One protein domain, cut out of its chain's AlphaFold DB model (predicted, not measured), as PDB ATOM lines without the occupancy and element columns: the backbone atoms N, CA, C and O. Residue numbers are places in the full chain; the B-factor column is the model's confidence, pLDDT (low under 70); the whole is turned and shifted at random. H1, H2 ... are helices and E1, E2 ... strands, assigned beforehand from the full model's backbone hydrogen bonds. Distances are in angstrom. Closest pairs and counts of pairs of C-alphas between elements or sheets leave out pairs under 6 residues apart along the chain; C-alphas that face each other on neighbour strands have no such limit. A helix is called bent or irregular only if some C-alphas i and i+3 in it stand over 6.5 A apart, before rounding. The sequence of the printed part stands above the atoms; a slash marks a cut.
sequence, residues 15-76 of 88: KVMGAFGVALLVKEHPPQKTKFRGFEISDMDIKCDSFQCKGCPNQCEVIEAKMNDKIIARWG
ATOM      1  N   LYS A  15     -53.457 -79.941 -36.360       94.50
ATOM      2  CA  LYS A  15     -53.945 -80.596 -37.584       94.50
ATOM      3  C   LYS A  15     -53.585 -79.867 -38.884       94.50
ATOM      4  O   LYS A  15     -53.601 -80.488 -39.937       94.50
ATOM      5  N   VAL A  16     -53.267 -78.571 -38.823       95.19
ATOM      6  CA  VAL A  16     -52.955 -77.741 -40.005       95.19
ATOM      7  C   VAL A  16     -51.508 -77.249 -40.022       95.19
ATOM      8  O   VAL A  16     -51.124 -76.484 -40.904       95.19
ATOM      9  N   MET A  17     -50.679 -77.702 -39.077       93.88
ATOM     10  CA  MET A  17     -49.292 -77.243 -38.952       93.88
ATOM     11  C   MET A  17     -48.457 -77.517 -40.206       93.88
ATOM     12  O   MET A  17     -47.598 -76.708 -40.539       93.88
ATOM     13  N   GLY A  18     -48.737 -78.604 -40.935       93.81
ATOM     14  CA  GLY A  18     -48.083 -78.882 -42.216       93.81
ATOM     15  C   GLY A  18     -48.374 -77.806 -43.267       93.81
ATOM     16  O   GLY A  18     -47.452 -77.280 -43.880       93.81
ATOM     17  N   ALA A  19     -49.644 -77.414 -43.415       95.19
ATOM     18  CA  ALA A  19     -50.039 -76.341 -44.328       95.19
ATOM     19  C   ALA A  19     -49.436 -74.989 -43.912       95.19
ATOM     20  O   ALA A  19     -48.941 -74.245 -44.757       95.19
ATOM     21  N   PHE A  20     -49.413 -74.696 -42.607       94.56
ATOM     22  CA  PHE A  20     -48.782 -73.487 -42.076       94.56
ATOM     23  C   PHE A  20     -47.273 -73.445 -42.369       94.56
ATOM     24  O   PHE A  20     -46.763 -72.419 -42.813       94.56
ATOM     25  N   GLY A  21     -46.568 -74.567 -42.196       95.50
ATOM     26  CA  GLY A  21     -45.151 -74.685 -42.541       95.50
ATOM     27  C   GLY A  21     -44.884 -74.439 -44.027       95.50
ATOM     28  O   GLY A  21     -43.999 -73.661 -44.367       95.50
ATOM     29  N   VAL A  22     -45.693 -75.023 -44.919       95.75
ATOM     30  CA  VAL A  22     -45.590 -74.765 -46.369       95.75
ATOM     31  C   VAL A  22     -45.810 -73.284 -46.689       95.75
ATOM     32  O   VAL A  22     -45.069 -72.724 -47.493       95.75
ATOM     33  N   ALA A  23     -46.774 -72.626 -46.038       95.19
ATOM     34  CA  ALA A  23     -47.014 -71.197 -46.232       95.19
ATOM     35  C   ALA A  23     -45.804 -70.338 -45.819       95.19
ATOM     36  O   ALA A  23     -45.460 -69.390 -46.526       95.19
ATOM     37  N   LEU A  24     -45.130 -70.682 -44.716       96.75
ATOM     38  CA  LEU A  24     -43.886 -70.022 -44.303       96.75
ATOM     39  C   LEU A  24     -42.763 -70.239 -45.323       96.75
ATOM     40  O   LEU A  24     -42.125 -69.271 -45.731       96.75
ATOM     41  N   LEU A  25     -42.576 -71.474 -45.800       96.50
ATOM     42  CA  LEU A  25     -41.556 -71.787 -46.807       96.50
ATOM     43  C   LEU A  25     -41.774 -71.002 -48.104       96.50
ATOM     44  O   LEU A  25     -40.824 -70.447 -48.647       96.50
ATOM     45  N   VAL A  26     -43.018 -70.914 -48.579       95.81
ATOM     46  CA  VAL A  26     -43.374 -70.134 -49.776       95.81
ATOM     47  C   VAL A  26     -43.181 -68.635 -49.547       95.81
ATOM     48  O   VAL A  26     -42.795 -67.925 -50.471       95.81
ATOM     49  N   LYS A  27     -43.423 -68.138 -48.329       95.94
ATOM     50  CA  LYS A  27     -43.167 -66.735 -47.977       95.94
ATOM     51  C   LYS A  27     -41.673 -66.397 -48.029       95.94
ATOM     52  O   LYS A  27     -41.327 -65.313 -48.488       95.94
ATOM     53  N   GLU A  28     -40.813 -67.291 -47.552       97.56
ATOM     54  CA  GLU A  28     -39.353 -67.112 -47.575       97.56
ATOM     55  C   GLU A  28     -38.760 -67.332 -48.971       97.56
ATOM     56  O   GLU A  28     -37.848 -66.618 -49.382       97.56
ATOM     57  N   HIS A  29     -39.305 -68.295 -49.714       96.38
ATOM     58  CA  HIS A  29     -38.821 -68.714 -51.026       96.38
ATOM     59  C   HIS A  29     -39.962 -68.646 -52.052       96.38
ATOM     60  O   HIS A  29     -40.469 -69.686 -52.494       96.38
ATOM     61  N   PRO A  30     -40.404 -67.431 -52.431       93.88
ATOM     62  CA  PRO A  30     -41.531 -67.273 -53.333       93.88
ATOM     63  C   PRO A  30     -41.195 -67.838 -54.720       93.88
ATOM     64  O   PRO A  30     -40.169 -67.481 -55.309       93.88
ATOM     65  N   PRO A  31     -42.046 -68.710 -55.285       93.31
ATOM     66  CA  PRO A  31     -41.836 -69.215 -56.631       93.31
ATOM     67  C   PRO A  31     -42.077 -68.100 -57.656       93.31
ATOM     68  O   PRO A  31     -43.036 -67.341 -57.547       93.31
ATOM     69  N   GLN A  32     -41.261 -68.040 -58.710       94.44
ATOM     70  CA  GLN A  32     -41.464 -67.070 -59.799       94.44
ATOM     71  C   GLN A  32     -42.756 -67.331 -60.594       94.44
ATOM     72  O   GLN A  32     -43.332 -66.414 -61.172       94.44
ATOM     73  N   LYS A  33     -43.200 -68.593 -60.653       93.25
ATOM     74  CA  LYS A  33     -44.429 -69.034 -61.326       93.25
ATOM     75  C   LYS A  33     -45.109 -70.108 -60.487       93.25
ATOM     76  O   LYS A  33     -44.434 -70.968 -59.925       93.25
ATOM     77  N   THR A  34     -46.438 -70.096 -60.445       89.44
ATOM     78  CA  THR A  34     -47.229 -71.120 -59.746       89.44
ATOM     79  C   THR A  34     -48.032 -71.949 -60.746       89.44
ATOM     80  O   THR A  34     -48.332 -71.493 -61.847       89.44
ATOM     81  N   LYS A  35     -48.387 -73.178 -60.358       85.12
ATOM     82  CA  LYS A  35     -49.394 -74.001 -61.048       85.12
ATOM     83  C   LYS A  35     -50.751 -73.942 -60.335       85.12
ATOM     84  O   LYS A  35     -51.559 -74.857 -60.481       85.12
ATOM     85  N   PHE A  36     -50.976 -72.925 -59.497       88.94
ATOM     86  CA  PHE A  36     -52.248 -72.765 -58.805       88.94
ATOM     87  C   PHE A  36     -53.335 -72.496 -59.846       88.94
ATOM     88  O   PHE A  36     -53.245 -71.534 -60.603       88.94
ATOM     89  N   ARG A  37     -54.341 -73.372 -59.905       85.12
ATOM     90  CA  ARG A  37     -55.415 -73.316 -60.909       85.12
ATOM     91  C   ARG A  37     -56.486 -72.259 -60.599       85.12
ATOM     92  O   ARG A  37     -57.429 -72.134 -61.364       85.12
ATOM     93  N   GLY A  38     -56.336 -71.502 -59.510       91.06
ATOM     94  CA  GLY A  38     -57.360 -70.584 -59.014       91.06
ATOM     95  C   GLY A  38     -58.350 -71.269 -58.072       91.06
ATOM     96  O   GLY A  38     -58.327 -72.489 -57.905       91.06
ATOM     97  N   PHE A  39     -59.210 -70.473 -57.436       91.94
ATOM     98  CA  PHE A  39     -60.247 -70.985 -56.535       91.94
ATOM     99  C   PHE A  39     -61.420 -71.624 -57.274       91.94
ATOM    100  O   PHE A  39     -62.069 -72.487 -56.705       91.94
ATOM    101  N   GLU A  40     -61.615 -71.295 -58.551       90.31
ATOM    102  CA  GLU A  40     -62.692 -71.840 -59.393       90.31
ATOM    103  C   GLU A  40     -62.623 -73.368 -59.546       90.31
ATOM    104  O   GLU A  40     -63.605 -74.012 -59.899       90.31
ATOM    105  N   ILE A  41     -61.482 -73.982 -59.206       87.94
ATOM    106  CA  ILE A  41     -61.354 -75.438 -59.118       87.94
ATOM    107  C   ILE A  41     -62.327 -76.068 -58.108       87.94
ATOM    108  O   ILE A  41     -62.644 -77.244 -58.251       87.94
ATOM    109  N   SER A  42     -62.803 -75.320 -57.103       87.94
ATOM    110  CA  SER A  42     -63.807 -75.821 -56.153       87.94
ATOM    111  C   SER A  42     -65.147 -76.130 -56.810       87.94
ATOM    112  O   SER A  42     -65.896 -76.950 -56.286       87.94
ATOM    113  N   ASP A  43     -65.424 -75.492 -57.946       89.31
ATOM    114  CA  ASP A  43     -66.692 -75.605 -58.663       89.31
ATOM    115  C   ASP A  43     -66.593 -76.596 -59.835       89.31
ATOM    116  O   ASP A  43     -67.571 -76.856 -60.535       89.31
ATOM    117  N   MET A  44     -65.404 -77.162 -60.066       88.06
ATOM    118  CA  MET A  44     -65.156 -78.127 -61.132       88.06
ATOM    119  C   MET A  44     -65.529 -79.546 -60.698       88.06
ATOM    120  O   MET A  44     -65.217 -79.976 -59.588       88.06
ATOM    121  N   ASP A  45     -66.128 -80.310 -61.613       90.88
ATOM    122  CA  ASP A  45     -66.373 -81.738 -61.402       90.88
ATOM    123  C   ASP A  45     -65.052 -82.514 -61.501       90.88
ATOM    124  O   ASP A  45     -64.472 -82.683 -62.583       90.88
ATOM    125  N   ILE A  46     -64.554 -82.958 -60.346       91.81
ATOM    126  CA  ILE A  46     -63.369 -83.806 -60.231       91.81
ATOM    127  C   ILE A  46     -63.827 -85.190 -59.793       91.81
ATOM    128  O   ILE A  46     -64.235 -85.402 -58.650       91.81
ATOM    129  N   LYS A  47     -63.703 -86.157 -60.701       94.75
ATOM    130  CA  LYS A  47     -64.029 -87.555 -60.424       94.75
ATOM    131  C   LYS A  47     -62.794 -88.272 -59.911       94.75
ATOM    132  O   LYS A  47     -61.746 -88.240 -60.556       94.75
ATOM    133  N   CYS A  48     -62.933 -88.943 -58.776       95.19
ATOM    134  CA  CYS A  48     -61.891 -89.787 -58.209       95.19
ATOM    135  C   CYS A  48     -62.283 -91.257 -58.364       95.19
ATOM    136  O   CYS A  48     -63.379 -91.642 -57.965       95.19
ATOM    137  N   ASP A  49     -61.377 -92.054 -58.917       95.56
ATOM    138  CA  ASP A  49     -61.491 -93.512 -59.017       95.56
ATOM    139  C   ASP A  49     -60.254 -94.164 -58.380       95.56
ATOM    140  O   ASP A  49     -59.266 -93.475 -58.093       95.56
ATOM    141  N   SER A  50     -60.281 -95.473 -58.142       96.88
ATOM    142  CA  SER A  50     -59.132 -96.195 -57.599       96.88
ATOM    143  C   SER A  50     -58.872 -97.523 -58.294       96.88
ATOM    144  O   SER A  50     -59.759 -98.180 -58.836       96.88
ATOM    145  N   PHE A  51     -57.604 -97.930 -58.302       97.12
ATOM    146  CA  PHE A  51     -57.206 -99.239 -58.806       97.12
ATOM    147  C   PHE A  51     -56.044 -99.819 -58.004       97.12
ATOM    148  O   PHE A  51     -55.216 -99.109 -57.432       97.12
ATOM    149  N   GLN A  52     -55.942-101.147 -58.006       97.44
ATOM    150  CA  GLN A  52     -54.838-101.847 -57.358       97.44
ATOM    151  C   GLN A  52     -53.620-101.936 -58.290       97.44
ATOM    152  O   GLN A  52     -53.672-102.533 -59.370       97.44
ATOM    153  N   CYS A  53     -52.487-101.377 -57.868       96.56
ATOM    154  CA  CYS A  53     -51.242-101.408 -58.631       96.56
ATOM    155  C   CYS A  53     -50.584-102.795 -58.575       96.56
ATOM    156  O   CYS A  53     -50.084-103.208 -57.536       96.56
ATOM    157  N   LYS A  54     -50.457-103.483 -59.714       96.00
ATOM    158  CA  LYS A  54     -49.775-104.796 -59.808       96.00
ATOM    159  C   LYS A  54     -48.273-104.696 -60.112       96.00
ATOM    160  O   LYS A  54     -47.654-105.646 -60.575       96.00
ATOM    161  N   GLY A  55     -47.685-103.521 -59.894       93.62
ATOM    162  CA  GLY A  55     -46.326-103.203 -60.327       93.62
ATOM    163  C   GLY A  55     -45.200-103.696 -59.417       93.62
ATOM    164  O   GLY A  55     -44.052-103.734 -59.859       93.62
ATOM    165  N   CYS A  56     -45.500-104.013 -58.157       95.25
ATOM    166  CA  CYS A  56     -44.566-104.552 -57.170       95.25
ATOM    167  C   CYS A  56     -45.343-105.267 -56.041       95.25
ATOM    168  O   CYS A  56     -46.569-105.125 -55.973       95.25
ATOM    169  N   PRO A  57     -44.666-105.987 -55.126       96.06
ATOM    170  CA  PRO A  57     -45.326-106.741 -54.055       96.06
ATOM    171  C   PRO A  57     -46.201-105.913 -53.101       96.06
ATOM    172  O   PRO A  57     -47.063-106.481 -52.442       96.06
ATOM    173  N   ASN A  58     -46.026-104.586 -53.038       95.75
ATOM    174  CA  ASN A  58     -46.818-103.725 -52.149       95.75
ATOM    175  C   ASN A  58     -48.295-103.626 -52.540       95.75
ATOM    176  O   ASN A  58     -49.097-103.236 -51.699       95.75
ATOM    177  N   GLN A  59     -48.635-103.895 -53.805       95.50
ATOM    178  CA  GLN A  59     -50.013-103.892 -54.307       95.50
ATOM    179  C   GLN A  59     -50.861-102.686 -53.859       95.50
ATOM    180  O   GLN A  59     -52.012-102.839 -53.458       95.50
ATOM    181  N   CYS A  60     -50.267-101.488 -53.889       96.69
ATOM    182  CA  CYS A  60     -50.892-100.275 -53.358       96.69
ATOM    183  C   CYS A  60     -52.214 -99.982 -54.079       96.69
ATOM    184  O   CYS A  60     -52.283-100.118 -55.305       96.69
ATOM    185  N   GLU A  61     -53.212 -99.507 -53.340       97.75
ATOM    186  CA  GLU A  61     -54.348 -98.806 -53.929       97.75
ATOM    187  C   GLU A  61     -53.880 -97.427 -54.403       97.75
ATOM    188  O   GLU A  61     -53.279 -96.661 -53.647       97.75
ATOM    189  N   VAL A  62     -54.107 -97.143 -55.679       97.50
ATOM    190  CA  VAL A  62     -53.760 -95.873 -56.310       97.50
ATOM    191  C   VAL A  62     -55.052 -95.143 -56.609       97.50
ATOM    192  O   VAL A  62     -55.922 -95.687 -57.287       97.50
ATOM    193  N   ILE A  63     -55.154 -93.915 -56.114       97.38
ATOM    194  CA  ILE A  63     -56.254 -93.007 -56.421       97.38
ATOM    195  C   ILE A  63     -55.899 -92.232 -57.688       97.38
ATOM    196  O   ILE A  63     -54.770 -91.755 -57.835       97.38
ATOM    197  N   GLU A  64     -56.864 -92.094 -58.585       96.38
ATOM    198  CA  GLU A  64     -56.775 -91.339 -59.828       96.38
ATOM    199  C   GLU A  64     -57.835 -90.241 -59.844       96.38
ATOM    200  O   GLU A  64     -59.028 -90.523 -59.767       96.38
ATOM    201  N   ALA A  65     -57.399 -88.987 -59.976       94.38
ATOM    202  CA  ALA A  65     -58.288 -87.847 -60.154       94.38
ATOM    203  C   ALA A  65     -58.374 -87.459 -61.630       94.38
ATOM    204  O   ALA A  65     -57.349 -87.232 -62.291       94.38
ATOM    205  N   LYS A  66     -59.606 -87.328 -62.121       93.69
ATOM    206  CA  LYS A  66     -59.936 -86.873 -63.471       93.69
ATOM    207  C   LYS A  66     -60.730 -85.583 -63.429       93.69
ATOM    208  O   LYS A  66     -61.631 -85.426 -62.615       93.69
ATOM    209  N   MET A  67     -60.431 -84.703 -64.370       90.81
ATOM    210  CA  MET A  67     -61.176 -83.480 -64.629       90.81
ATOM    211  C   MET A  67     -61.416 -83.400 -66.136       90.81
ATOM    212  O   MET A  67     -60.460 -83.468 -66.911       90.81
ATOM    213  N   ASN A  68     -62.679 -83.288 -66.561       88.06
ATOM    214  CA  ASN A  68     -63.074 -83.370 -67.978       88.06
ATOM    215  C   ASN A  68     -62.508 -84.625 -68.678       88.06
ATOM    216  O   ASN A  68     -61.876 -84.526 -69.727       88.06
ATOM    217  N   ASP A  69     -62.637 -85.783 -68.020       87.94
ATOM    218  CA  ASP A  69     -62.106 -87.094 -68.440       87.94
ATOM    219  C   ASP A  69     -60.578 -87.177 -68.634       87.94
ATOM    220  O   ASP A  69     -60.044 -88.234 -68.976       87.94
ATOM    221  N   LYS A  70     -59.838 -86.102 -68.333       91.25
ATOM    222  CA  LYS A  70     -58.373 -86.078 -68.334       91.25
ATOM    223  C   LYS A  70     -57.833 -86.328 -66.938       91.25
ATOM    224  O   LYS A  70     -58.274 -85.710 -65.972       91.25
ATOM    225  N   ILE A  71     -56.842 -87.206 -66.833       93.06
ATOM    226  CA  ILE A  71     -56.162 -87.480 -65.566       93.06
ATOM    227  C   ILE A  71     -55.316 -86.266 -65.194       93.06
ATOM    228  O   ILE A  71     -54.462 -85.841 -65.968       93.06
ATOM    229  N   ILE A  72     -55.549 -85.724 -64.000       91.94
ATOM    230  CA  ILE A  72     -54.823 -84.553 -63.491       91.94
ATOM    231  C   ILE A  72     -53.855 -84.902 -62.362       91.94
ATOM    232  O   ILE A  72     -52.900 -84.160 -62.132       91.94
ATOM    233  N   ALA A  73     -54.096 -86.004 -61.647       92.62
ATOM    234  CA  ALA A  73     -53.247 -86.453 -60.554       92.62
ATOM    235  C   ALA A  73     -53.476 -87.934 -60.233       92.62
ATOM    236  O   ALA A  73     -54.574 -88.464 -60.416       92.62
ATOM    237  N   ARG A  74     -52.437 -88.574 -59.690       96.00
ATOM    238  CA  ARG A  74     -52.523 -89.871 -59.018       96.00
ATOM    239  C   ARG A  74     -51.729 -89.844 -57.719       96.00
ATOM    240  O   ARG A  74     -50.686 -89.195 -57.660       96.00
ATOM    241  N   TRP A  75     -52.202 -90.546 -56.698       95.62
ATOM    242  CA  TRP A  75     -51.500 -90.689 -55.418       95.62
ATOM    243  C   TRP A  75     -51.852 -92.016 -54.735       95.62
ATOM    244  O   TRP A  75     -52.692 -92.769 -55.216       95.62
ATOM    245  N   GLY A  76     -51.190 -92.315 -53.614       95.12
ATOM    246  CA  GLY A  76     -51.378 -93.562 -52.857       95.12
ATOM    247  C   GLY A  76     -50.341 -94.648 -53.164       95.12
ATOM    248  O   GLY A  76     -50.227 -95.631 -52.433       95.12
TER     249      GLY A  76
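Overview. This is residues 15 to 76 of the 88 residues of the protein "2-hydroxyglutaryl-CoA dehydratase" of Candidatus Parcubacteria bacterium (UniProt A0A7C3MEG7). A small, strongly twisted sheet of three strands, a meander in which each strand is the antiparallel neighbour of the one before, is joined to a long free arm, residues 15 to 40, that holds the helix H1 and leaves both faces of the sheet bare of helices. The short helix H2 lies in the link between arm and sheet. The printed part has 62 residues with two named helices and three named strands, in the order H1 H2 E1 E2 E3; the sheet's order is E1 E2 E3, all antiparallel, and the class of the domain is mixed, helices and strands. It is only just extended, close to loose, with a radius of gyration of the C-alphas of 15.9 A and spans of 41 by 30 by 25 A.

Arrangement. E2, residues 61 to 67, is the inner strand; E1, residues 46 to 52, and E3, residues 70 to 75, are the edge strands. E1 and E2 form a hairpin, antiparallel at 155 degrees, with N 49 and O 64 within hydrogen-bond range at 2.9 A. E2 and E3 form another, at 150 degrees, with N 65 and O 73 at 2.9 A. H2, residues 39 to 43, is not on the sheet, and neither is H1, residues 15 to 28; H1 and H2 are apart. O i to N i+4 pairs are within range in 9 of 10 for H1 and 0 of 1 for H2, whose O i to N i+3 pairs are within range in 2 of 2.

Along the chain. E1 is 20.2 A long, E2 19.9 A and E3 15.3 A, ending at C-alpha 75 (-51.500, -90.689, -55.418). H1 begins at C-alpha 15 (-53.945, -80.596, -37.584) and is 22.2 A long; it is irregular, with C-alphas 15 and 18 7.7 A apart. H2 is 8.2 A long.

Size, cuts and confidence. The C-alphas of Glu 28 and Lys 54, the two farthest apart, are 41.0 A apart. The printed part has no cut and no long link. No printed residue is under 70 in pLDDT.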